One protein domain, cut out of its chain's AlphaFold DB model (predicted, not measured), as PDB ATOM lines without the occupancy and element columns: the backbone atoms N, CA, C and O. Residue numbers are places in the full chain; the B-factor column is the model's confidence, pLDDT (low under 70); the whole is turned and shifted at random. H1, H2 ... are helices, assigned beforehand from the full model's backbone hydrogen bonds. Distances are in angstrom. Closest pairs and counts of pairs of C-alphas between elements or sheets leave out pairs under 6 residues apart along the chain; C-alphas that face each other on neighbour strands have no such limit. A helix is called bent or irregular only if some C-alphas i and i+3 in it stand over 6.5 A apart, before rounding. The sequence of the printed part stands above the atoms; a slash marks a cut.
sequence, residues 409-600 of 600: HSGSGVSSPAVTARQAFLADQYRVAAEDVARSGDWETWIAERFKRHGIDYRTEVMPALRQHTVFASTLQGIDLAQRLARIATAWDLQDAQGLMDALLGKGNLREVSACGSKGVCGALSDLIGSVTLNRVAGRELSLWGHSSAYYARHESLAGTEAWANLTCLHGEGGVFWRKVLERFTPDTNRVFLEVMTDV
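What this domain is: This is residues 409 to 600 of the 600 residues of the protein "Phage head morphogenesis protein, SPP1 gp7 family" of Candidatus Accumulibacter sp. SK-11 (UniProt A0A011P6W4). Three helices, H5, H6 and H8, stand side by side as a row through the middle of a compact, all-helical body; kinked H10 packs across H8 at one end of the row, and long H1 packs on H5 at the other. H2 also packs on H5, H3 crosses from H2 to H11, and H12 ends the body beyond H11, while the small helices H4, H7 and H9 fill in round the row. The printed part has 192 residues with twelve named helices, H1 to H12 in order along the chain, and no named strand. The whole is compact, with a radius of gyration of the C-alphas of 16.4 A, and spans 50 by 44 by 30 A.

Where its parts are: The longest helix by residues is H10, residues 549 to 573, 26.3 A from first to last C-alpha; it begins at C-alpha 549 at (237.535, 225.430, 162.481). It is irregular, with the C-alphas of 554 and 557 8.6 A apart, and has a kink of 117 degrees near residue 557. H8 is residues 521 to 533, 18.3 A long, H6 residues 497 to 505, and H5 residues 478 to 494, 24.3 A. H1, residues 417 to 439, is 32.8 A long and begins at C-alpha 417 at (258.392, 212.555, 164.426). H2 is residues 443 to 452, and H3 residues 458 to 469, which is irregular, but only just: C-alphas 460 and 463 are 6.7 A apart. H4 is residues 472 to 475, H7 residues 510 to 517, H9 residues 540 to 543, and H11 residues 576 to 585. H12, residues 587 to 598, is 15.8 A long and ends at C-alpha 598 at (223.350, 213.490, 188.837).

How they stand to each other: H6 and H8 are the hub, touching four other helices each. H8 touches H10, closest at the C-alphas of Ser 531 and Ala 559, 4.8 A, opposite ways at a steep tilt of 45 degrees. H6 touches H8 at Met 501 and Ser 526, C-alphas 6.8 A apart, at a shallow tilt of 20 degrees, opposite ways. H5 and H6 form a helical hairpin, closest at the C-alphas of Ala 491 and Leu 500, 5.1 A, at 24 degrees. H1 touches H5, closest at the C-alphas of Ala 434 and Gln 483, 5.2 A, opposite ways at a tilt of 37 degrees, only just steep. H2 touches H5, with residues 482 to 489 of H5 alone, closest at the C-alphas of Trp 443 and Ala 482, 6.4 A, at a shallow tilt of 23 degrees, the same way. H3 touches H11 with residues 461 to 465 alone, about perpendicular at 86 degrees; the closest C-alphas, of Val 462 and Phe 577, are 5.6 A apart. H9 touches H8, closest at the C-alphas of Ser 526 and Ser 543, 7.2 A. H6 and H7 only just touch, with 3 pairs of C-alphas within 8 A, closest at Leu 505 and Val 513, 5.1 A. H3 and H4 touch only at the corner, and so do H11 and H12. H1 and H10 are apart. The helix packing is mostly crossed, but only just. Every O i to N i+4 pair is within hydrogen-bond range in H1, H2, H5, H6, H7, H8, H11 and H12; the figure is 4 of 8 in H3 and 16 of 21 in H10, and H4 and H9 are too short for such a pair.

The domain as a whole: The two C-alphas farthest apart, of Gly 441 and Arg 554, are 51.7 A apart. The printed part has no cut and ends at residue 600, the chain's last. No link is long; H8 to H9, 6 residues, is short, and the others are tight. The mean pLDDT of the printed part is 89.5; residues 541 to 546, 554 to 555, 557 and 599 to 600 are under 70.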
ATOM      1  N   HIS A 409     246.364 210.453 170.837       92.94
ATOM      2  CA  HIS A 409     245.988 209.133 170.340       92.94
ATOM      3  C   HIS A 409     245.568 209.105 168.874       92.94
ATOM      4  O   HIS A 409     245.792 208.071 168.243       92.94
ATOM      5  N   SER A 410     245.031 210.193 168.318       87.12
ATOM      6  CA  SER A 410     244.620 210.245 166.909       87.12
ATOM      7  C   SER A 410     245.789 210.390 165.931       87.12
ATOM      8  O   SER A 410     245.616 210.219 164.725       87.12
ATOM      9  N   GLY A 411     246.983 210.751 166.419       82.56
ATOM     10  CA  GLY A 411     248.094 211.121 165.540       82.56
ATOM     11  C   GLY A 411     247.752 212.345 164.682       82.56
ATOM     12  O   GLY A 411     248.132 212.410 163.513       82.56
ATOM     13  N   SER A 412     246.987 213.292 165.229       79.69
ATOM     14  CA  SER A 412     246.623 214.554 164.572       79.69
ATOM     15  C   SER A 412     247.390 215.721 165.200       79.69
ATOM     16  O   SER A 412     247.733 215.684 166.376       79.69
ATOM     17  N   GLY A 413     247.669 216.770 164.423       75.31
ATOM     18  CA  GLY A 413     248.399 217.952 164.893       75.31
ATOM     19  C   GLY A 413     249.540 218.359 163.964       75.31
ATOM     20  O   GLY A 413     249.593 217.947 162.806       75.31
ATOM     21  N   VAL A 414     250.448 219.197 164.470       79.38
ATOM     22  CA  VAL A 414     251.619 219.665 163.713       79.38
ATOM     23  C   VAL A 414     252.530 218.480 163.386       79.38
ATOM     24  O   VAL A 414     252.837 217.670 164.264       79.38
ATOM     25  N   SER A 415     252.972 218.400 162.126       85.50
ATOM     26  CA  SER A 415     253.894 217.356 161.671       85.50
ATOM     27  C   SER A 415     255.135 217.314 162.562       85.50
ATOM     28  O   SER A 415     255.838 218.310 162.732       85.50
ATOM     29  N   SER A 416     255.367 216.156 163.169       89.88
ATOM     30  CA  SER A 416     256.491 215.888 164.058       89.88
ATOM     31  C   SER A 416     256.813 214.393 164.020       89.88
ATOM     32  O   SER A 416     255.926 213.596 163.701       89.88
ATOM     33  N   PRO A 417     258.037 213.973 164.389       94.25
ATOM     34  CA  PRO A 417     258.392 212.555 164.426       94.25
ATOM     35  C   PRO A 417     257.420 211.706 165.258       94.25
ATOM     36  O   PRO A 417     257.072 210.601 164.853       94.25
ATOM     37  N   ALA A 418     256.921 212.242 166.379       90.38
ATOM     38  CA  ALA A 418     255.948 211.562 167.231       90.38
ATOM     39  C   ALA A 418     254.585 211.377 166.542       90.38
ATOM     40  O   ALA A 418     254.015 210.288 166.588       90.38
ATOM     41  N   VAL A 419     254.080 212.417 165.868       90.38
ATOM     42  CA  VAL A 419     252.818 212.355 165.113       90.38
ATOM     43  C   VAL A 419     252.935 211.370 163.947       90.38
ATOM     44  O   VAL A 419     252.074 210.506 163.799       90.38
ATOM     45  N   THR A 420     254.026 211.423 163.178       93.25
ATOM     46  CA  THR A 420     254.278 210.494 162.064       93.25
ATOM     47  C   THR A 420     254.396 209.047 162.545       93.25
ATOM     48  O   THR A 420     253.767 208.155 161.977       93.25
ATOM     49  N   ALA A 421     255.147 208.802 163.623       95.31
ATOM     50  CA  ALA A 421     255.266 207.470 164.215       95.31
ATOM     51  C   ALA A 421     253.907 206.950 164.706       95.31
ATOM     52  O   ALA A 421     253.576 205.786 164.484       95.31
ATOM     53  N   ARG A 422     253.086 207.816 165.316       95.31
ATOM     54  CA  ARG A 422     251.733 207.449 165.747       95.31
ATOM     55  C   ARG A 422     250.830 207.101 164.566       95.31
ATOM     56  O   ARG A 422     250.130 206.099 164.639       95.31
ATOM     57  N   GLN A 423     250.860 207.876 163.484       93.81
ATOM     58  CA  GLN A 423     250.089 207.585 162.270       93.81
ATOM     59  C   GLN A 423     250.494 206.248 161.638       93.81
ATOM     60  O   GLN A 423     249.624 205.451 161.292       93.81
ATOM     61  N   ALA A 424     251.800 205.975 161.540       96.12
ATOM     62  CA  ALA A 424     252.313 204.705 161.028       96.12
ATOM     63  C   ALA A 424     251.881 203.522 161.907       96.12
ATOM     64  O   ALA A 424     251.399 202.517 161.391       96.12
ATOM     65  N   PHE A 425     251.976 203.673 163.231       97.88
ATOM     66  CA  PHE A 425     251.494 202.676 164.184       97.88
ATOM     67  C   PHE A 425     249.992 202.408 164.020       97.88
ATOM     68  O   PHE A 425     249.590 201.257 163.909       97.88
ATOM     69  N   LEU A 426     249.155 203.450 163.954       97.19
ATOM     70  CA  LEU A 426     247.709 203.290 163.756       97.19
ATOM     71  C   LEU A 426     247.400 202.559 162.442       97.19
ATOM     72  O   LEU A 426     246.594 201.630 162.434       97.19
ATOM     73  N   ALA A 427     248.051 202.948 161.343       96.19
ATOM     74  CA  ALA A 427     247.874 202.305 160.044       96.19
ATOM     75  C   ALA A 427     248.229 200.811 160.086       96.19
ATOM     76  O   ALA A 427     247.466 199.989 159.574       96.19
ATOM     77  N   ASP A 428     249.338 200.457 160.739       98.31
ATOM     78  CA  ASP A 428     249.749 199.067 160.925       98.31
ATOM     79  C   ASP A 428     248.743 198.278 161.773       98.31
ATOM     80  O   ASP A 428     248.286 197.218 161.351       98.31
ATOM     81  N   GLN A 429     248.306 198.822 162.911       98.44
ATOM     82  CA  GLN A 429     247.334 198.149 163.777       98.44
ATOM     83  C   GLN A 429     245.989 197.915 163.081       98.44
ATOM     84  O   GLN A 429     245.389 196.852 163.244       98.44
ATOM     85  N   TYR A 430     245.516 198.864 162.266       97.75
ATOM     86  CA  TYR A 430     244.301 198.663 161.474       97.75
ATOM     87  C   TYR A 430     244.468 197.591 160.396       97.75
ATOM     88  O   TYR A 430     243.531 196.829 160.159       97.75
ATOM     89  N   ARG A 431     245.640 197.516 159.757       98.00
ATOM     90  CA  ARG A 431     245.958 196.467 158.781       98.00
ATOM     91  C   ARG A 431     245.982 195.094 159.453       98.00
ATOM     92  O   ARG A 431     245.292 194.191 158.992       98.00
ATOM     93  N   VAL A 432     246.707 194.958 160.564       98.19
ATOM     94  CA  VAL A 432     246.804 193.707 161.334       98.19
ATOM     95  C   VAL A 432     245.424 193.242 161.794       98.19
ATOM     96  O   VAL A 432     245.063 192.096 161.558       98.19
ATOM     97  N   ALA A 433     244.601 194.137 162.349       97.75
ATOM     98  CA  ALA A 433     243.247 193.788 162.772       97.75
ATOM     99  C   ALA A 433     242.362 193.291 161.615       97.75
ATOM    100  O   ALA A 433     241.572 192.367 161.803       97.75
ATOM    101  N   ALA A 434     242.489 193.883 160.422       97.00
ATOM    102  CA  ALA A 434     241.754 193.451 159.234       97.00
ATOM    103  C   ALA A 434     242.209 192.069 158.726       97.00
ATOM    104  O   ALA A 434     241.384 191.287 158.253       97.00
ATOM    105  N   GLU A 435     243.500 191.755 158.839       97.12
ATOM    106  CA  GLU A 435     244.048 190.438 158.502       97.12
ATOM    107  C   GLU A 435     243.655 189.373 159.533       97.12
ATOM    108  O   GLU A 435     243.261 188.269 159.163       97.12
ATOM    109  N   ASP A 436     243.723 189.701 160.823       97.00
ATOM    110  CA  ASP A 436     243.398 188.775 161.910       97.00
ATOM    111  C   ASP A 436     241.922 188.395 161.904       97.00
ATOM    112  O   ASP A 436     241.591 187.210 161.975       97.00
ATOM    113  N   VAL A 437     241.026 189.374 161.738       96.62
ATOM    114  CA  VAL A 437     239.591 189.087 161.651       96.62
ATOM    115  C   VAL A 437     239.273 188.227 160.424       96.62
ATOM    116  O   VAL A 437     238.462 187.307 160.524       96.62
ATOM    117  N   ALA A 438     239.964 188.441 159.297       94.12
ATOM    118  CA  ALA A 438     239.801 187.631 158.090       94.12
ATOM    119  C   ALA A 438     240.290 186.186 158.265       94.12
ATOM    120  O   ALA A 438     239.681 185.264 157.726       94.12
ATOM    121  N   ARG A 439     241.367 185.980 159.030       94.88
ATOM    122  CA  ARG A 439     241.934 184.651 159.312       94.88
ATOM    123  C   ARG A 439     241.209 183.884 160.419       94.88
ATOM    124  O   ARG A 439     241.405 182.680 160.522       94.88
ATOM    125  N   SER A 440     240.400 184.555 161.239       93.31
ATOM    126  CA  SER A 440     239.799 183.966 162.446       93.31
ATOM    127  C   SER A 440     238.876 182.764 162.196       93.31
ATOM    128  O   SER A 440     238.717 181.935 163.087       93.31
ATOM    129  N   GLY A 441     238.250 182.655 161.019       86.81
ATOM    130  CA  GLY A 441     237.254 181.616 160.703       86.81
ATOM    131  C   GLY A 441     235.900 181.799 161.409       86.81
ATOM    132  O   GLY A 441     234.865 181.532 160.804       86.81
ATOM    133  N   ASP A 442     235.897 182.335 162.633       93.44
ATOM    134  CA  ASP A 442     234.732 182.805 163.390       93.44
ATOM    135  C   ASP A 442     234.948 184.261 163.838       93.44
ATOM    136  O   ASP A 442     235.321 184.574 164.976       93.44
ATOM    137  N   TRP A 443     234.733 185.176 162.896       95.25
ATOM    138  CA  TRP A 443     234.960 186.596 163.133       95.25
ATOM    139  C   TRP A 443     233.961 187.200 164.124       95.25
ATOM    140  O   TRP A 443     234.277 188.207 164.757       95.25
ATOM    141  N   GLU A 444     232.768 186.617 164.285       94.62
ATOM    142  CA  GLU A 444     231.783 187.128 165.240       94.62
ATOM    143  C   GLU A 444     232.275 186.953 166.672       94.62
ATOM    144  O   GLU A 444     232.201 187.900 167.458       94.62
ATOM    145  N   THR A 445     232.809 185.774 167.003       95.25
ATOM    146  CA  THR A 445     233.420 185.527 168.314       95.25
ATOM    147  C   THR A 445     234.634 186.427 168.517       95.25
ATOM    148  O   THR A 445     234.738 187.070 169.562       95.25
ATOM    149  N   TRP A 446     235.480 186.588 167.491       95.50
ATOM    150  CA  TRP A 446     236.624 187.506 167.543       95.50
ATOM    151  C   TRP A 446     236.194 188.944 167.879       95.50
ATOM    152  O   TRP A 446     236.748 189.579 168.777       95.50
ATOM    153  N   ILE A 447     235.161 189.464 167.209       96.38
ATOM    154  CA  ILE A 447     234.622 190.805 167.476       96.38
ATOM    155  C   ILE A 447     233.981 190.883 168.867       96.38
ATOM    156  O   ILE A 447     234.208 191.857 169.593       96.38
ATOM    157  N   ALA A 448     233.205 189.870 169.256       95.94
ATOM    158  CA  ALA A 448     232.530 189.829 170.547       95.94
ATOM    159  C   ALA A 448     233.525 189.872 171.712       95.94
ATOM    160  O   ALA A 448     233.346 190.664 172.636       95.94
ATOM    161  N   GLU A 449     234.609 189.101 171.651       95.19
ATOM    162  CA  GLU A 449     235.668 189.119 172.663       95.19
ATOM    163  C   GLU A 449     236.351 190.485 172.753       95.19
ATOM    164  O   GLU A 449     236.604 190.993 173.851       95.19
ATOM    165  N   ARG A 450     236.601 191.132 171.608       94.50
ATOM    166  CA  ARG A 450     237.227 192.460 171.561       94.50
ATOM    167  C   ARG A 450     236.370 193.509 172.267       94.50
ATOM    168  O   ARG A 450     236.914 194.255 173.078       94.50
ATOM    169  N   PHE A 451     235.063 193.544 171.997       95.62
ATOM    170  CA  PHE A 451     234.127 194.459 172.662       95.62
ATOM    171  C   PHE A 451     233.898 194.096 174.133       95.62
ATOM    172  O   PHE A 451     233.879 194.986 174.983       95.62
ATOM    173  N   LYS A 452     233.861 192.803 174.472       95.44
ATOM    174  CA  LYS A 452     233.718 192.333 175.856       95.44
ATOM    175  C   LYS A 452     234.838 192.836 176.772       95.44
ATOM    176  O   LYS A 452     234.571 193.128 177.935       95.44
ATOM    177  N   ARG A 453     236.065 193.026 176.263       94.25
ATOM    178  CA  ARG A 453     237.173 193.654 177.022       94.25
ATOM    179  C   ARG A 453     236.874 195.089 177.467       94.25
ATOM    180  O   ARG A 453     237.459 195.548 178.442       94.25
ATOM    181  N   HIS A 454     235.951 195.773 176.795       91.19
ATOM    182  CA  HIS A 454     235.465 197.108 177.164       91.19
ATOM    183  C   HIS A 454     234.164 197.064 177.976       91.19
ATOM    184  O   HIS A 454     233.560 198.105 178.229       91.19
ATOM    185  N   GLY A 455     233.733 195.872 178.400       93.06
ATOM    186  CA  GLY A 455     232.521 195.677 179.188       93.06
ATOM    187  C   GLY A 455     231.244 195.998 178.415       93.06
ATOM    188  O   GLY A 455     230.319 196.551 179.006       93.06
ATOM    189  N   ILE A 456     231.222 195.714 177.109       94.44
ATOM    190  CA  ILE A 456     230.050 195.893 176.249       94.44
ATOM    191  C   ILE A 456     229.814 194.650 175.385       94.44
ATOM    192  O   ILE A 456     230.756 194.082 174.823       94.44
ATOM    193  N   ASP A 457     228.560 194.221 175.287       95.00
ATOM    194  CA  ASP A 457     228.159 193.075 174.483       95.00
ATOM    195  C   ASP A 457     227.963 193.458 173.011       95.00
ATOM    196  O   ASP A 457     227.211 194.367 172.644       95.00
ATOM    197  N   TYR A 458     228.636 192.719 172.135       94.19
ATOM    198  CA  TYR A 458     228.576 192.947 170.698       94.19
ATOM    199  C   TYR A 458     227.155 192.797 170.121       94.19
ATOM    200  O   TYR A 458     226.721 193.625 169.314       94.19
ATOM    201  N   ARG A 459     226.423 191.753 170.520       93.12
ATOM    202  CA  ARG A 459     225.139 191.388 169.907       93.12
ATOM    203  C   ARG A 459     223.997 192.234 170.447       93.12
ATOM    204  O   ARG A 459     223.149 192.656 169.661       93.12
ATOM    205  N   THR A 460     223.966 192.481 171.753       92.12
ATOM    206  CA  THR A 460     222.839 193.151 172.413       92.12
ATOM    207  C   THR A 460     223.030 194.651 172.582       92.12
ATOM    208  O   THR A 460     222.038 195.353 172.750       92.12
ATOM    209  N   GLU A 461     224.260 195.170 172.520       93.38
ATOM    210  CA  GLU A 461     224.528 196.589 172.797       93.38
ATOM    211  C   GLU A 461     225.200 197.302 171.616       93.38
ATOM    212  O   GLU A 461     224.748 198.375 171.218       93.38
ATOM    213  N   VAL A 462     226.234 196.710 171.007       95.19
ATOM    214  CA  VAL A 462     226.976 197.344 169.899       95.19
ATOM    215  C   VAL A 462     226.167 197.341 168.599       95.19
ATOM    216  O   VAL A 462     225.898 198.400 168.030       95.19
ATOM    217  N   MET A 463     225.766 196.168 168.100       95.56
ATOM    218  CA  MET A 463     225.107 196.061 166.791       95.56
ATOM    219  C   MET A 463     223.765 196.798 166.690       95.56
ATOM    220  O   MET A 463     223.536 197.417 165.648       95.56
ATOM    221  N   PRO A 464     222.884 196.786 167.710       93.62
ATOM    222  CA  PRO A 464     221.658 197.577 167.676       93.62
ATOM    223  C   PRO A 464     221.935 199.076 167.516       93.62
ATOM    224  O   PRO A 464     221.375 199.700 166.614       93.62
ATOM    225  N   ALA A 465     222.871 199.630 168.297       92.44
ATOM    226  CA  ALA A 465     223.245 201.041 168.208       92.44
ATOM    227  C   ALA A 465     223.843 201.392 166.835       92.44
ATOM    228  O   ALA A 465     223.469 202.394 166.218       92.44
ATOM    229  N   LEU A 466     224.731 200.544 166.306       94.50
ATOM    230  CA  LEU A 466     225.320 200.762 164.986       94.50
ATOM    231  C   LEU A 466     224.263 200.702 163.876       94.50
ATOM    232  O   LEU A 466     224.218 201.595 163.038       94.50
ATOM    233  N   ARG A 467     223.356 199.718 163.879       92.75
ATOM    234  CA  ARG A 467     222.270 199.636 162.880       92.75
ATOM    235  C   ARG A 467     221.358 200.856 162.922       92.75
ATOM    236  O   ARG A 467     220.964 201.377 161.874       92.75
ATOM    237  N   GLN A 468     221.068 201.346 164.123       89.25
ATOM    238  CA  GLN A 468     220.243 202.529 164.304       89.25
ATOM    239  C   GLN A 468     220.917 203.776 163.715       89.25
ATOM    240  O   GLN A 468     220.267 204.516 162.978       89.25
ATOM    241  N   HIS A 469     222.222 203.974 163.926       89.69
ATOM    242  CA  HIS A 469     222.878 205.269 163.682       89.69
ATOM    243  C   HIS A 469     223.924 205.316 162.562       89.69
ATOM    244  O   HIS A 469     224.344 206.410 162.186       89.69
ATOM    245  N   THR A 470     224.316 204.178 161.990       89.69
ATOM    246  CA  THR A 470     225.249 204.100 160.855       89.69
ATOM    247  C   THR A 470     224.586 203.436 159.652       89.69
ATOM    248  O   THR A 470     223.477 202.895 159.746       89.69
ATOM    249  N   VAL A 471     225.215 203.544 158.483       87.06
ATOM    250  CA  VAL A 471     224.717 202.906 157.256       87.06
ATOM    251  C   VAL A 471     225.357 201.535 157.084       87.06
ATOM    252  O   VAL A 471     224.618 200.567 156.904       87.06
ATOM    253  N   PHE A 472     226.689 201.422 157.222       91.38
ATOM    254  CA  PHE A 472     227.400 200.154 157.020       91.38
ATOM    255  C   PHE A 472     226.812 198.990 157.818       91.38
ATOM    256  O   PHE A 472     226.796 197.869 157.326       91.38
ATOM    257  N   ALA A 473     226.323 199.228 159.040       91.75
ATOM    258  CA  ALA A 473     225.862 198.155 159.918       91.75
ATOM    259  C   ALA A 473     224.587 197.463 159.408       91.75
ATOM    260  O   ALA A 473     224.240 196.380 159.882       91.75
ATOM    261  N   SER A 474     223.895 198.092 158.453       88.50
ATOM    262  CA  SER A 474     222.726 197.533 157.772       88.50
ATOM    263  C   SER A 474     223.012 197.123 156.323       88.50
ATOM    264  O   SER A 474     222.187 196.440 155.726       88.50
ATOM    265  N   THR A 475     224.140 197.545 155.741       89.12
ATOM    266  CA  THR A 475     224.439 197.336 154.314       89.12
ATOM    267  C   THR A 475     225.615 196.400 154.056       89.12
ATOM    268  O   THR A 475     225.592 195.680 153.061       89.12
ATOM    269  N   LEU A 476     226.630 196.385 154.921       92.56
ATOM    270  CA  LEU A 476     227.756 195.461 154.813       92.56
ATOM    271  C   LEU A 476     227.391 194.098 155.399       92.56
ATOM    272  O   LEU A 476     226.622 193.997 156.356       92.56
ATOM    273  N   GLN A 477     227.990 193.048 154.844       93.75
ATOM    274  CA  GLN A 477     227.820 191.667 155.289       93.75
ATOM    275  C   GLN A 477     229.155 190.920 155.225       93.75
ATOM    276  O   GLN A 477     230.109 191.389 154.604       93.75
ATOM    277  N   GLY A 478     229.218 189.755 155.875       94.31
ATOM    278  CA  GLY A 478     230.386 188.876 155.835       94.31
ATOM    279  C   GLY A 478     231.681 189.590 156.223       94.31
ATOM    280  O   GLY A 478     231.737 190.295 157.233       94.31
ATOM    281  N   ILE A 479     232.721 189.410 155.406       94.56
ATOM    282  CA  ILE A 479     234.064 189.911 155.707       94.56
ATOM    283  C   ILE A 479     234.156 191.443 155.734       94.56
ATOM    284  O   ILE A 479     234.875 191.986 156.569       94.56
ATOM    285  N   ASP A 480     233.391 192.153 154.903       94.75
ATOM    286  CA  ASP A 480     233.426 193.621 154.865       94.75
ATOM    287  C   ASP A 480     232.860 194.225 156.155       94.75
ATOM    288  O   ASP A 480     233.410 195.180 156.717       94.75
ATOM    289  N   LEU A 481     231.777 193.631 156.674       95.44
ATOM    290  CA  LEU A 481     231.227 193.994 157.978       95.44
ATOM    291  C   LEU A 481     232.229 193.671 159.090       95.44
ATOM    292  O   LEU A 481     232.490 194.523 159.944       95.44
ATOM    293  N   ALA A 482     232.826 192.478 159.050       96.38
ATOM    294  CA  ALA A 482     233.817 192.037 160.025       96.38
ATOM    295  C   ALA A 482     235.018 192.994 160.095       96.38
ATOM    296  O   ALA A 482     235.407 193.424 161.179       96.38
ATOM    297  N   GLN A 483     235.558 193.411 158.948       96.56
ATOM    298  CA  GLN A 483     236.670 194.359 158.870       96.56
ATOM    299  C   GLN A 483     236.286 195.758 159.363       96.56
ATOM    300  O   GLN A 483     237.073 196.401 160.067       96.56
ATOM    301  N   ARG A 484     235.074 196.243 159.058       96.12
ATOM    302  CA  ARG A 484     234.601 197.536 159.580       96.12
ATOM    303  C   ARG A 484     234.451 197.503 161.101       96.12
ATOM    304  O   ARG A 484     234.893 198.435 161.774       96.12
ATOM    305  N   LEU A 485     233.890 196.428 161.651       97.44
ATOM    306  CA  LEU A 485     233.769 196.231 163.096       97.44
ATOM    307  C   LEU A 485     235.141 196.069 163.763       97.44
ATOM    308  O   LEU A 485     235.377 196.661 164.816       97.44
ATOM    309  N   ALA A 486     236.074 195.355 163.130       97.69
ATOM    310  CA  ALA A 486     237.446 195.222 163.612       97.69
ATOM    311  C   ALA A 486     238.146 196.581 163.674       97.69
ATOM    312  O   ALA A 486     238.844 196.873 164.647       97.69
ATOM    313  N   ARG A 487     237.904 197.456 162.690       97.31
ATOM    314  CA  ARG A 487     238.392 198.839 162.710       97.31
ATOM    315  C   ARG A 487     237.811 199.630 163.883       97.31
ATOM    316  O   ARG A 487     238.577 200.291 164.574       97.31
ATOM    317  N   ILE A 488     236.507 199.528 164.152       97.31
ATOM    318  CA  ILE A 488     235.863 200.185 165.308       97.31
ATOM    319  C   ILE A 488     236.473 199.688 166.622       97.31
ATOM    320  O   ILE A 488     236.897 200.497 167.444       97.31
ATOM    321  N   ALA A 489     236.580 198.370 166.805       97.25
ATOM    322  CA  ALA A 489     237.165 197.781 168.006       97.25
ATOM    323  C   ALA A 489     238.643 198.175 168.182       97.25
ATOM    324  O   ALA A 489     239.104 198.413 169.293       97.25
ATOM    325  N   THR A 490     239.400 198.275 167.088       98.00
ATOM    326  CA  THR A 490     240.806 198.715 167.110       98.00
ATOM    327  C   THR A 490     240.936 200.195 167.447       98.00
ATOM    328  O   THR A 490     241.756 200.554 168.287       98.00
ATOM    329  N   ALA A 491     240.091 201.050 166.875       96.62
ATOM    330  CA  ALA A 491     240.048 202.465 167.229       96.62
ATOM    331  C   ALA A 491     239.733 202.654 168.721       96.62
ATOM    332  O   ALA A 491     240.348 203.476 169.396       96.62
ATOM    333  N   TRP A 492     238.824 201.835 169.253       95.81
ATOM    334  CA  TRP A 492     238.471 201.813 170.668       95.81
ATOM    335  C   TRP A 492     239.635 201.395 171.573       95.81
ATOM    336  O   TRP A 492     239.950 202.083 172.550       95.81
ATOM    337  N   ASP A 493     240.308 200.291 171.236       95.94
ATOM    338  CA  ASP A 493     241.501 199.814 171.941       95.94
ATOM    339  C   ASP A 493     242.576 200.900 172.006       95.94
ATOM    340  O   ASP A 493     243.128 201.170 173.071       95.94
ATOM    341  N   LEU A 494     242.824 201.562 170.877       96.50
ATOM    342  CA  LEU A 494     243.899 202.535 170.722       96.50
ATOM    343  C   LEU A 494     243.511 203.961 171.133       96.50
ATOM    344  O   LEU A 494     244.373 204.839 171.065       96.50
ATOM    345  N   GLN A 495     242.254 204.182 171.540       95.31
ATOM    346  CA  GLN A 495     241.664 205.500 171.810       95.31
ATOM    347  C   GLN A 495     241.806 206.481 170.632       95.31
ATOM    348  O   GLN A 495     241.896 207.694 170.814       95.31
ATOM    349  N   ASP A 496     241.805 205.964 169.404       95.69
ATOM    350  CA  ASP A 496     241.867 206.761 168.181       95.69
ATOM    351  C   ASP A 496     240.465 207.238 167.776       95.69
ATOM    352  O   ASP A 496     239.730 206.571 167.045       95.69
ATOM    353  N   ALA A 497     240.088 208.416 168.269       93.94
ATOM    354  CA  ALA A 497     238.786 209.012 167.988       93.94
ATOM    355  C   ALA A 497     238.580 209.330 166.498       93.94
ATOM    356  O   ALA A 497     237.465 209.196 165.995       93.94
ATOM    357  N   GLN A 498     239.640 209.704 165.772       91.06
ATOM    358  CA  GLN A 498     239.538 209.948 164.333       91.06
ATOM    359  C   GLN A 498     239.246 208.642 163.598       91.06
ATOM    360  O   GLN A 498     238.324 208.589 162.788       91.06
ATOM    361  N   GLY A 499     239.987 207.575 163.904       92.94
ATOM    362  CA  GLY A 499     239.767 206.261 163.308       92.94
ATOM    363  C   GLY A 499     238.396 205.669 163.632       92.94
ATOM    364  O   GLY A 499     237.789 205.047 162.754       92.94
ATOM    365  N   LEU A 500     237.874 205.915 164.841       94.62
ATOM    366  CA  LEU A 500     236.507 205.550 165.219       94.62
ATOM    367  C   LEU A 500     235.493 206.285 164.342       94.62
ATOM    368  O   LEU A 500     234.649 205.644 163.717       94.62
ATOM    369  N   MET A 501     235.591 207.614 164.256       92.19
ATOM    370  CA  MET A 501     234.672 208.429 163.459       92.19
ATOM    371  C   MET A 501     234.744 208.091 161.971       92.19
ATOM    372  O   MET A 501     233.711 207.960 161.317       92.19
ATOM    373  N   ASP A 502     235.947 207.852 161.453       90.25
ATOM    374  CA  ASP A 502     236.170 207.399 160.083       90.25
ATOM    375  C   ASP A 502     235.462 206.062 159.801       90.25
ATOM    376  O   ASP A 502     234.929 205.855 158.709       90.25
ATOM    377  N   ALA A 503     235.453 205.144 160.771       93.19
ATOM    378  CA  ALA A 503     234.793 203.850 160.640       93.19
ATOM    379  C   ALA A 503     233.266 203.958 160.768       93.19
ATOM    380  O   ALA A 503     232.555 203.328 159.988       93.19
ATOM    381  N   LEU A 504     232.765 204.773 161.703       92.62
ATOM    382  CA  LEU A 504     231.329 204.982 161.919       92.62
ATOM    383  C   LEU A 504     230.655 205.688 160.737       92.62
ATOM    384  O   LEU A 504     229.556 205.305 160.343       92.62
ATOM    385  N   LEU A 505     231.316 206.705 160.178       87.69
ATOM    386  CA  LEU A 505     230.781 207.544 159.101       87.69
ATOM    387  C   LEU A 505     231.100 207.025 157.698       87.69
ATOM    388  O   LEU A 505     230.621 207.600 156.725       87.69
ATOM    389  N   GLY A 506     231.952 206.006 157.575       85.19
ATOM    390  CA  GLY A 506     232.405 205.500 156.282       85.19
ATOM    391  C   GLY A 506     233.270 206.501 155.518       85.19
ATOM    392  O   GLY A 506     232.934 206.891 154.398       85.19
ATOM    393  N   LYS A 507     234.399 206.920 156.106       81.19
ATOM    394  CA  LYS A 507     235.356 207.852 155.482       81.19
ATOM    395  C   LYS A 507     235.624 207.487 154.021       81.19
ATOM    396  O   LYS A 507     235.922 206.337 153.703       81.19
ATOM    397  N   GLY A 508     235.547 208.489 153.145       75.06
ATOM    398  CA  GLY A 508     235.745 208.331 151.701       75.06
ATOM    399  C   GLY A 508     234.478 207.959 150.924       75.06
ATOM    400  O   GLY A 508     234.494 208.015 149.699       75.06
ATOM    401  N   ASN A 509     233.363 207.656 151.600       81.25
ATOM    402  CA  ASN A 509     232.072 207.392 150.969       81.25
ATOM    403  C   ASN A 509     231.064 208.503 151.299       81.25
ATOM    404  O   ASN A 509     230.335 208.439 152.284       81.25
ATOM    405  N   LEU A 510     230.982 209.523 150.438       77.19
ATOM    406  CA  LEU A 510     230.097 210.680 150.646       77.19
ATOM    407  C   LEU A 510     228.615 210.308 150.810       77.19
ATOM    408  O   LEU A 510     227.886 211.015 151.503       77.19
ATOM    409  N   ARG A 511     228.159 209.207 150.197       78.00
ATOM    410  CA  ARG A 511     226.772 208.740 150.344       78.00
ATOM    411  C   ARG A 511     226.522 208.217 151.751       78.00
ATOM    412  O   ARG A 511     225.517 208.568 152.358       78.00
ATOM    413  N   GLU A 512     227.450 207.418 152.263       83.06
ATOM    414  CA  GLU A 512     227.394 206.894 153.624       83.06
ATOM    415  C   GLU A 512     227.515 208.015 154.663       83.06
ATOM    416  O   GLU A 512     226.687 208.090 155.571       83.06
ATOM    417  N   VAL A 513     228.453 208.946 154.467       80.44
ATOM    418  CA  VAL A 513     228.613 210.130 155.324       80.44
ATOM    419  C   VAL A 513     227.319 210.952 155.355       80.44
ATOM    420  O   VAL A 513     226.836 211.296 156.432       80.44
ATOM    421  N   SER A 514     226.718 211.230 154.191       78.56
ATOM    422  CA  SER A 514     225.460 211.984 154.076       78.56
ATOM    423  C   SER A 514     224.287 211.279 154.771       78.56
ATOM    424  O   SER A 514     223.541 211.905 155.525       78.56
ATOM    425  N   ALA A 515     224.158 209.964 154.583       78.44
ATOM    426  CA  ALA A 515     223.095 209.165 155.187       78.44
ATOM    427  C   ALA A 515     223.285 208.932 156.700       78.44
ATOM    428  O   ALA A 515     222.302 208.830 157.429       78.44
ATOM    429  N   CYS A 516     224.515 208.916 157.221       78.88
ATOM    430  CA  CYS A 516     224.739 209.002 158.671       78.88
ATOM    431  C   CYS A 516     224.335 210.387 159.207       78.88
ATOM    432  O   CYS A 516     223.768 210.513 160.294       78.88
ATOM    433  N   GLY A 517     224.558 211.432 158.410       74.56
ATOM    434  CA  GLY A 517     224.151 212.804 158.693       74.56
ATOM    435  C   GLY A 517     222.657 213.012 158.912       74.56
ATOM    436  O   GLY A 517     222.264 213.825 159.750       74.56
ATOM    437  N   SER A 518     221.807 212.273 158.195       77.94
ATOM    438  CA  SER A 518     220.351 212.311 158.392       77.94
ATOM    439  C   SER A 518     219.887 211.596 159.666       77.94
ATOM    440  O   SER A 518     218.737 211.755 160.054       77.94
ATOM    441  N   LYS A 519     220.766 210.848 160.345       81.19
ATOM    442  CA  LYS A 519     220.490 210.195 161.637       81.19
ATOM    443  C   LYS A 519     221.014 210.995 162.835       81.19
ATOM    444  O   LYS A 519     220.532 210.819 163.945       81.19
ATOM    445  N   GLY A 520     222.004 211.867 162.627       85.25
ATOM    446  CA  GLY A 520     222.451 212.902 163.567       85.25
ATOM    447  C   GLY A 520     223.352 212.463 164.737       85.25
ATOM    448  O   GLY A 520     224.263 213.212 165.072       85.25
ATOM    449  N   VAL A 521     223.183 211.271 165.324       90.62
ATOM    450  CA  VAL A 521     223.919 210.863 166.551       90.62
ATOM    451  C   VAL A 521     225.435 210.766 166.347       90.62
ATOM    452  O   VAL A 521     226.199 211.312 167.140       90.62
ATOM    453  N   CYS A 522     225.893 210.164 165.244       90.19
ATOM    454  CA  CYS A 522     227.321 210.176 164.903       90.19
ATOM    455  C   CYS A 522     227.836 211.610 164.677       90.19
ATOM    456  O   CYS A 522     228.987 211.908 164.976       90.19
ATOM    457  N   GLY A 523     226.978 212.512 164.188       88.94
ATOM    458  CA  GLY A 523     227.295 213.934 164.060       88.94
ATOM    459  C   GLY A 523     227.501 214.608 165.418       88.94
ATOM    460  O   GLY A 523     228.475 215.335 165.568       88.94
ATOM    461  N   ALA A 524     226.658 214.308 166.411       91.88
ATOM    462  CA  ALA A 524     226.818 214.806 167.780       91.88
ATOM    463  C   ALA A 524     228.106 214.286 168.440       91.88
ATOM    464  O   ALA A 524     228.807 215.045 169.103       91.88
ATOM    465  N   LEU A 525     228.482 213.020 168.209       93.88
ATOM    466  CA  LEU A 525     229.778 212.494 168.659       93.88
ATOM    467  C   LEU A 525     230.956 213.202 167.975       93.88
ATOM    468  O   LEU A 525     231.920 213.578 168.638       93.88
ATOM    469  N   SER A 526     230.865 213.410 166.659       91.44
ATOM    470  CA  SER A 526     231.864 214.161 165.894       91.44
ATOM    471  C   SER A 526     232.050 215.570 166.446       91.44
ATOM    472  O   SER A 526     233.176 216.019 166.639       91.44
ATOM    473  N   ASP A 527     230.941 216.252 166.718       90.81
ATOM    474  CA  ASP A 527     230.941 217.622 167.203       90.81
ATOM    475  C   ASP A 527     231.360 217.712 168.672       90.81
ATOM    476  O   ASP A 527     232.052 218.656 169.027       90.81
ATOM    477  N   LEU A 528     231.080 216.706 169.508       95.31
ATOM    478  CA  LEU A 528     231.662 216.598 170.850       95.31
ATOM    479  C   LEU A 528     233.191 216.521 170.782       95.31
ATOM    480  O   LEU A 528     233.875 217.305 171.433       95.31
ATOM    481  N   ILE A 529     233.736 215.601 169.980       93.81
ATOM    482  CA  ILE A 529     235.190 215.450 169.821       93.81
ATOM    483  C   ILE A 529     235.788 216.741 169.239       93.81
ATOM    484  O   ILE A 529     236.830 217.206 169.707       93.81
ATOM    485  N   GLY A 530     235.109 217.354 168.267       91.81
ATOM    486  CA  GLY A 530     235.471 218.649 167.700       91.81
ATOM    487  C   GLY A 530     235.453 219.773 168.736       91.81
ATOM    488  O   GLY A 530     236.408 220.534 168.816       91.81
ATOM    489  N   SER A 531     234.438 219.833 169.593       92.38
ATOM    490  CA  SER A 531     234.315 220.815 170.676       92.38
ATOM    491  C   SER A 531     235.451 220.654 171.683       92.38
ATOM    492  O   SER A 531     236.201 221.593 171.934       92.38
ATOM    493  N   VAL A 532     235.650 219.434 172.189       94.44
ATOM    494  CA  VAL A 532     236.701 219.102 173.164       94.44
ATOM    495  C   VAL A 532     238.084 219.451 172.610       94.44
ATOM    496  O   VAL A 532     238.915 220.026 173.306       94.44
ATOM    497  N   THR A 533     238.347 219.129 171.341       92.81
ATOM    498  CA  THR A 533     239.680 219.275 170.735       92.81
ATOM    499  C   THR A 533     239.880 220.561 169.936       92.81
ATOM    500  O   THR A 533     240.964 220.753 169.377       92.81
ATOM    501  N   LEU A 534     238.868 221.431 169.856       89.81
ATOM    502  CA  LEU A 534     238.822 222.592 168.957       89.81
ATOM    503  C   LEU A 534     239.121 222.200 167.498       89.81
ATOM    504  O   LEU A 534     239.986 222.776 166.838       89.81
ATOM    505  N   ASN A 535     238.425 221.169 167.017       90.19
ATOM    506  CA  ASN A 535     238.531 220.550 165.694       90.19
ATOM    507  C   ASN A 535     239.893 219.953 165.328       90.19
ATOM    508  O   ASN A 535     240.091 219.555 164.178       90.19
ATOM    509  N   ARG A 536     240.824 219.810 166.276       88.50
ATOM    510  CA  ARG A 536     242.086 219.096 166.012       88.50
ATOM    511  C   ARG A 536     241.868 217.610 165.723       88.50
ATOM    512  O   ARG A 536     242.726 216.998 165.093       88.50
ATOM    513  N   VAL A 537     240.746 217.047 166.175       89.31
ATOM    514  CA  VAL A 537     240.334 215.660 165.932       89.31
ATOM    515  C   VAL A 537     238.864 215.642 165.517       89.31
ATOM    516  O   VAL A 537     238.045 216.312 166.137       89.31
ATOM    517  N   ALA A 538     238.531 214.882 164.470       80.56
ATOM    518  CA  ALA A 538     237.172 214.533 164.045       80.56
ATOM    519  C   ALA A 538     236.141 215.680 163.900       80.56
ATOM    520  O   ALA A 538     234.943 215.418 163.899       80.56
ATOM    521  N   GLY A 539     236.578 216.932 163.744       75.56
ATOM    522  CA  GLY A 539     235.702 218.085 163.505       75.56
ATOM    523  C   GLY A 539     235.236 218.219 162.051       75.56
ATOM    524  O   GLY A 539     235.630 217.432 161.187       75.56
ATOM    525  N   ARG A 540     234.474 219.278 161.737       71.50
ATOM    526  CA  ARG A 540     233.841 219.481 160.413       71.50
ATOM    527  C   ARG A 540     234.799 219.392 159.229       71.50
ATOM    528  O   ARG A 540     234.414 218.929 158.165       71.50
ATOM    529  N   GLU A 541     236.036 219.836 159.389       65.38
ATOM    530  CA  GLU A 541     237.034 219.820 158.310       65.38
ATOM    531  C   GLU A 541     237.665 218.436 158.087       65.38
ATOM    532  O   GLU A 541     238.254 218.194 157.039       65.38
ATOM    533  N   LEU A 542     237.497 217.512 159.037       59.47
ATOM    534  CA  LEU A 542     238.051 216.156 158.997       59.47
ATOM    535  C   LEU A 542     236.973 215.088 158.764       59.47
ATOM    536  O   LEU A 542     237.237 214.093 158.092       59.47
ATOM    537  N   SER A 543     235.766 215.289 159.300       62.72
ATOM    538  CA  SER A 543     234.653 214.333 159.247       62.72
ATOM    539  C   SER A 543     233.425 214.839 158.480       62.72
ATOM    540  O   SER A 543     232.490 214.067 158.280       62.72
ATOM    541  N   LEU A 544     233.415 216.107 158.041       66.94
ATOM    542  CA  LEU A 544     232.262 216.825 157.465       66.94
ATOM    543  C   LEU A 544     231.126 217.144 158.455       66.94
ATOM    544  O   LEU A 544     230.113 217.711 158.040       66.94
ATOM    545  N   TRP A 545     231.299 216.866 159.754       69.38
ATOM    546  CA  TRP A 545     230.273 217.073 160.783       69.38
ATOM    547  C   TRP A 545     230.767 217.901 161.972       69.38
ATOM    548  O   TRP A 545     231.926 217.813 162.366       69.38
ATOM    549  N   GLY A 546     229.864 218.713 162.526       68.94
ATOM    550  CA  GLY A 546     230.138 219.659 163.610       68.94
ATOM    551  C   GLY A 546     230.390 221.091 163.133       68.94
ATOM    552  O   GLY A 546     230.146 221.439 161.967       68.94
ATOM    553  N   HIS A 547     230.872 221.943 164.031       75.19
ATOM    554  CA  HIS A 547     231.229 223.332 163.721       75.19
ATOM    555  C   HIS A 547     232.531 223.449 162.914       75.19
ATOM    556  O   HIS A 547     233.386 222.569 162.947       75.19
ATOM    557  N   SER A 548     232.707 224.533 162.145       78.94
ATOM    558  CA  SER A 548     233.930 224.745 161.342       78.94
ATOM    559  C   SER A 548     235.131 225.139 162.205       78.94
ATOM    560  O   SER A 548     234.964 225.700 163.286       78.94
ATOM    561  N   SER A 549     236.365 224.936 161.733       79.44
ATOM    562  CA  SER A 549     237.535 225.430 162.481       79.44
ATOM    563  C   SER A 549     237.515 226.955 162.579       79.44
ATOM    564  O   SER A 549     237.899 227.518 163.598       79.44
ATOM    565  N   ALA A 550     236.961 227.638 161.571       73.19
ATOM    566  CA  ALA A 550     236.697 229.075 161.625       73.19
ATOM    567  C   ALA A 550     235.696 229.474 162.728       73.19
ATOM    568  O   ALA A 550     235.809 230.575 163.268       73.19
ATOM    569  N   TYR A 551     234.729 228.611 163.064       72.88
ATOM    570  CA  TYR A 551     233.831 228.831 164.196       72.88
ATOM    571  C   TYR A 551     234.621 228.809 165.503       72.88
ATOM    572  O   TYR A 551     234.619 229.818 166.201       72.88
ATOM    573  N   TYR A 552     235.376 227.743 165.783       73.75
ATOM    574  CA  TYR A 552     236.146 227.644 167.029       73.75
ATOM    575  C   TYR A 552     237.316 228.630 167.106       73.75
ATOM    576  O   TYR A 552     237.622 229.115 168.187       73.75
ATOM    577  N   ALA A 553     237.893 229.054 165.980       70.19
ATOM    578  CA  ALA A 553     238.874 230.143 165.961       70.19
ATOM    579  C   ALA A 553     238.286 231.491 166.431       70.19
ATOM    580  O   ALA A 553     239.018 232.359 166.901       70.19
ATOM    581  N   ARG A 554     236.970 231.689 166.284       59.53
ATOM    582  CA  ARG A 554     236.249 232.909 166.694       59.53
ATOM    583  C   ARG A 554     235.479 232.740 168.007       59.53
ATOM    584  O   ARG A 554     235.160 233.740 168.644       59.53
ATOM    585  N   HIS A 555     235.190 231.499 168.395       67.69
ATOM    586  CA  HIS A 555     234.300 231.139 169.498       67.69
ATOM    587  C   HIS A 555     234.881 230.024 170.381       67.69
ATOM    588  O   HIS A 555     234.135 229.202 170.897       67.69
ATOM    589  N   GLU A 556     236.202 229.978 170.582       70.19
ATOM    590  CA  GLU A 556     236.873 228.969 171.424       70.19
ATOM    591  C   GLU A 556     236.218 228.834 172.807       70.19
ATOM    592  O   GLU A 556     235.974 227.735 173.292       70.19
ATOM    593  N   SER A 557     235.821 229.960 173.403       65.50
ATOM    594  CA  SER A 557     235.108 230.005 174.683       65.50
ATOM    595  C   SER A 557     233.715 229.358 174.683       65.50
ATOM    596  O   SER A 557     233.152 229.182 175.756       65.50
ATOM    597  N   LEU A 558     233.133 229.043 173.519       72.44
ATOM    598  CA  LEU A 558     231.847 228.339 173.412       72.44
ATOM    599  C   LEU A 558     232.010 226.818 173.329       72.44
ATOM    600  O   LEU A 558     231.027 226.104 173.499       72.44
ATOM    601  N   ALA A 559     233.232 226.308 173.146       84.56
ATOM    602  CA  ALA A 559     233.494 224.876 173.014       84.56
ATOM    603  C   ALA A 559     232.981 224.048 174.204       84.56
ATOM    604  O   ALA A 559     232.508 222.933 174.014       84.56
ATOM    605  N   GLY A 560     233.011 224.599 175.424       90.56
ATOM    606  CA  GLY A 560     232.434 223.926 176.591       90.56
ATOM    607  C   GLY A 560     230.918 223.758 176.495       90.56
ATOM    608  O   GLY A 560     230.406 222.674 176.766       90.56
ATOM    609  N   THR A 561     230.218 224.789 176.019       89.25
ATOM    610  CA  THR A 561     228.757 224.759 175.859       89.25
ATOM    611  C   THR A 561     228.325 223.791 174.754       89.25
ATOM    612  O   THR A 561     227.340 223.074 174.908       89.25
ATOM    613  N   GLU A 562     229.100 223.709 173.668       91.94
ATOM    614  CA  GLU A 562     228.891 222.756 172.571       91.94
ATOM    615  C   GLU A 562     229.179 221.317 173.029       91.94
ATOM    616  O   GLU A 562     228.423 220.391 172.729       91.94
ATOM    617  N   ALA A 563     230.235 221.107 173.825       95.81
ATOM    618  CA  ALA A 563     230.527 219.805 174.418       95.81
ATOM    619  C   ALA A 563     229.404 219.352 175.364       95.81
ATOM    620  O   ALA A 563     228.969 218.204 175.296       95.81
ATOM    621  N   TRP A 564     228.882 220.255 176.198       95.94
ATOM    622  CA  TRP A 564     227.752 219.981 177.088       95.94
ATOM    623  C   TRP A 564     226.480 219.605 176.324       95.94
ATOM    624  O   TRP A 564     225.809 218.619 176.649       95.94
ATOM    625  N   ALA A 565     226.163 220.361 175.272       95.56
ATOM    626  CA  ALA A 565     225.023 220.095 174.406       95.56
ATOM    627  C   ALA A 565     225.131 218.726 173.721       95.56
ATOM    628  O   ALA A 565     224.177 217.941 173.713       95.56
ATOM    629  N   ASN A 566     226.313 218.383 173.213       96.75
ATOM    630  CA  ASN A 566     226.544 217.097 172.568       96.75
ATOM    631  C   ASN A 566     226.584 215.918 173.564       96.75
ATOM    632  O   ASN A 566     226.088 214.839 173.237       96.75
ATOM    633  N   LEU A 567     227.072 216.111 174.796       97.88
ATOM    634  CA  LEU A 567     226.964 215.115 175.876       97.88
ATOM    635  C   LEU A 567     225.505 214.865 176.266       97.88
ATOM    636  O   LEU A 567     225.089 213.710 176.370       97.88
ATOM    637  N   THR A 568     224.710 215.930 176.391       97.06
ATOM    638  CA  THR A 568     223.255 215.834 176.594       97.06
ATOM    639  C   THR A 568     222.604 215.042 175.464       97.06
ATOM    640  O   THR A 568     221.768 214.174 175.711       97.06
ATOM    641  N   CYS A 569     223.014 215.288 174.219       95.69
ATOM    642  CA  CYS A 569     222.515 214.553 173.065       95.69
ATOM    643  C   CYS A 569     222.843 213.057 173.114       95.69
ATOM    644  O   CYS A 569     221.963 212.235 172.856       95.69
ATOM    645  N   LEU A 570     224.085 212.696 173.435       96.25
ATOM    646  CA  LEU A 570     224.544 211.306 173.429       96.25
ATOM    647  C   LEU A 570     223.984 210.503 174.609       96.25
ATOM    648  O   LEU A 570     223.571 209.363 174.419       96.25
ATOM    649  N   HIS A 571     223.883 211.098 175.801       96.56
ATOM    650  CA  HIS A 571     223.174 210.470 176.924       96.56
ATOM    651  C   HIS A 571     221.663 210.422 176.701       96.56
ATOM    652  O   HIS A 571     221.022 209.449 177.085       96.56
ATOM    653  N   GLY A 572     221.093 211.445 176.059       94.38
ATOM    654  CA  GLY A 572     219.666 211.524 175.753       94.38
ATOM    655  C   GLY A 572     219.193 210.526 174.698       94.38
ATOM    656  O   GLY A 572     218.049 210.086 174.766       94.38
ATOM    657  N   GLU A 573     220.062 210.135 173.760       93.19
ATOM    658  CA  GLU A 573     219.812 208.991 172.868       93.19
ATOM    659  C   GLU A 573     219.669 207.685 173.660       93.19
ATOM    660  O   GLU A 573     218.859 206.827 173.314       93.19
ATOM    661  N   GLY A 574     220.431 207.553 174.747       88.00
ATOM    662  CA  GLY A 574     220.466 206.358 175.574       88.00
ATOM    663  C   GLY A 574     221.287 205.220 174.960       88.00
ATOM    664  O   GLY A 574     222.005 205.374 173.973       88.00
ATOM    665  N   GLY A 575     221.195 204.047 175.585       87.62
ATOM    666  CA  GLY A 575     221.917 202.848 175.156       87.62
ATOM    667  C   GLY A 575     223.353 202.749 175.686       87.62
ATOM    668  O   GLY A 575     224.061 203.733 175.907       87.62
ATOM    669  N   VAL A 576     223.797 201.511 175.911       91.06
ATOM    670  CA  VAL A 576     225.093 201.231 176.551       91.06
ATOM    671  C   VAL A 576     226.273 201.588 175.649       91.06
ATOM    672  O   VAL A 576     227.294 202.055 176.149       91.06
ATOM    673  N   PHE A 577     226.119 201.443 174.330       93.50
ATOM    674  CA  PHE A 577     227.166 201.755 173.358       93.50
ATOM    675  C   PHE A 577     227.653 203.199 173.447       93.50
ATOM    676  O   PHE A 577     228.839 203.421 173.684       93.50
ATOM    677  N   TRP A 578     226.756 204.179 173.326       94.06
ATOM    678  CA  TRP A 578     227.143 205.590 173.350       94.06
ATOM    679  C   TRP A 578     227.722 206.002 174.699       94.06
ATOM    680  O   TRP A 578     228.751 206.674 174.739       94.06
ATOM    681  N   ARG A 579     227.155 205.508 175.803       93.81
ATOM    682  CA  ARG A 579     227.720 205.720 177.141       93.81
ATOM    683  C   ARG A 579     229.155 205.197 177.240       93.81
ATOM    684  O   ARG A 579     230.036 205.912 177.706       93.81
ATOM    685  N   LYS A 580     229.410 203.980 176.755       95.69
ATOM    686  CA  LYS A 580     230.749 203.377 176.748       95.69
ATOM    687  C   LYS A 580     231.718 204.142 175.841       95.69
ATOM    688  O   LYS A 580     232.886 204.276 176.198       95.69
ATOM    689  N   VAL A 581     231.248 204.693 174.716       95.94
ATOM    690  CA  VAL A 581     232.054 205.585 173.860       95.94
ATOM    691  C   VAL A 581     232.480 206.821 174.655       95.94
ATOM    692  O   VAL A 581     233.665 207.149 174.684       95.94
ATOM    693  N   LEU A 582     231.547 207.481 175.344       97.06
ATOM    694  CA  LEU A 582     231.840 208.670 176.152       97.06
ATOM    695  C   LEU A 582     232.832 208.375 177.282       97.06
ATOM    696  O   LEU A 582     233.811 209.100 177.442       97.06
ATOM    697  N   GLU A 583     232.631 207.275 178.013       96.00
ATOM    698  CA  GLU A 583     233.558 206.794 179.048       96.00
ATOM    699  C   GLU A 583     234.961 206.517 178.490       96.00
ATOM    700  O   GLU A 583     235.950 206.684 179.197       96.00
ATOM    701  N   ARG A 584     235.076 206.083 177.230       96.00
ATOM    702  CA  ARG A 584     236.370 205.739 176.633       96.00
ATOM    703  C   ARG A 584     237.124 206.946 176.090       96.00
ATOM    704  O   ARG A 584     238.347 207.001 176.240       96.00
ATOM    705  N   PHE A 585     236.423 207.840 175.399       96.38
ATOM    706  CA  PHE A 585     237.029 208.890 174.577       96.38
ATOM    707  C   PHE A 585     237.017 210.263 175.243       96.38
ATOM    708  O   PHE A 585     237.913 211.062 174.986       96.38
ATOM    709  N   THR A 586     236.064 210.519 176.134       97.31
ATOM    710  CA  THR A 586     235.987 211.756 176.920       97.31
ATOM    711  C   THR A 586     235.752 211.439 178.403       97.31
ATOM    712  O   THR A 586     234.764 211.913 178.964       97.31
ATOM    713  N   PRO A 587     236.567 210.572 179.044       97.12
ATOM    714  CA  PRO A 587     236.300 210.081 180.398       97.12
ATOM    715  C   PRO A 587     236.184 211.203 181.425       97.12
ATOM    716  O   PRO A 587     235.310 211.146 182.285       97.12
ATOM    717  N   ASP A 588     237.045 212.219 181.346       98.00
ATOM    718  CA  ASP A 588     237.072 213.284 182.342       98.00
ATOM    719  C   ASP A 588     235.894 214.235 182.135       98.00
ATOM    720  O   ASP A 588     235.164 214.530 183.080       98.00
ATOM    721  N   THR A 589     235.669 214.673 180.895       97.31
ATOM    722  CA  THR A 589     234.576 215.590 180.541       97.31
ATOM    723  C   THR A 589     233.229 214.938 180.827       97.31
ATOM    724  O   THR A 589     232.350 215.560 181.417       97.31
ATOM    725  N   ASN A 590     233.075 213.660 180.466       97.69
ATOM    726  CA  ASN A 590     231.864 212.891 180.723       97.69
ATOM    727  C   ASN A 590     231.628 212.668 182.221       97.69
ATOM    728  O   ASN A 590     230.492 212.763 182.673       97.69
ATOM    729  N   ARG A 591     232.676 212.388 183.005       97.19
ATOM    730  CA  ARG A 591     232.549 212.234 184.459       97.19
ATOM    731  C   ARG A 591     232.058 213.526 185.105       97.19
ATOM    732  O   ARG A 591     231.078 213.480 185.833       97.19
ATOM    733  N   VAL A 592     232.693 214.662 184.808       95.81
ATOM    734  CA  VAL A 592     232.309 215.955 185.404       95.81
ATOM    735  C   VAL A 592     230.923 216.396 184.932       95.81
ATOM    736  O   VAL A 592     230.146 216.919 185.722       95.81
ATOM    737  N   PHE A 593     230.576 216.134 183.666       95.94
ATOM    738  CA  PHE A 593     229.205 216.299 183.180       95.94
ATOM    739  C   PHE A 593     228.218 215.516 184.048       95.94
ATOM    740  O   PHE A 593     227.254 216.083 184.546       95.94
ATOM    741  N   LEU A 594     228.468 214.220 184.253       95.06
ATOM    742  CA  LEU A 594     227.580 213.369 185.039       95.06
ATOM    743  C   LEU A 594     227.503 213.815 186.498       95.06
ATOM    744  O   LEU A 594     226.396 213.887 187.001       95.06
ATOM    745  N   GLU A 595     228.615 214.187 187.137       92.88
ATOM    746  CA  GLU A 595     228.624 214.724 188.509       92.88
ATOM    747  C   GLU A 595     227.619 215.877 188.653       92.88
ATOM    748  O   GLU A 595     226.708 215.804 189.473       92.88
ATOM    749  N   VAL A 596     227.670 216.864 187.756       89.12
ATOM    750  CA  VAL A 596     226.716 217.985 187.774       89.12
ATOM    751  C   VAL A 596     225.287 217.545 187.434       89.12
ATOM    752  O   VAL A 596     224.326 218.052 188.005       89.12
ATOM    753  N   MET A 597     225.118 216.607 186.500       88.94
ATOM    754  CA  MET A 597     223.798 216.153 186.053       88.94
ATOM    755  C   MET A 597     223.133 215.140 187.000       88.94
ATOM    756  O   MET A 597     221.935 214.883 186.864       88.94
ATOM    757  N   THR A 598     223.869 214.527 187.929       84.81
ATOM    758  CA  THR A 598     223.350 213.490 188.837       84.81
ATOM    759  C   THR A 598     223.285 213.906 190.304       84.81
ATOM    760  O   THR A 598     222.606 213.218 191.059       84.81
ATOM    761  N   ASP A 599     223.911 215.018 190.700       65.50
ATOM    762  CA  ASP A 599     223.923 215.542 192.082       65.50
ATOM    763  C   ASP A 599     222.594 216.215 192.521       65.50
ATOM    764  O   ASP A 599     222.600 217.209 193.250       65.50
ATOM    765  N   VAL A 600     221.436 215.682 192.098       46.50
ATOM    766  CA  VAL A 600     220.090 216.168 192.486       46.50
ATOM    767  C   VAL A 600     219.313 215.144 193.298       46.50
ATOM    768  O   VAL A 600     219.132 213.999 192.812       46.50
TER     769      VAL A 600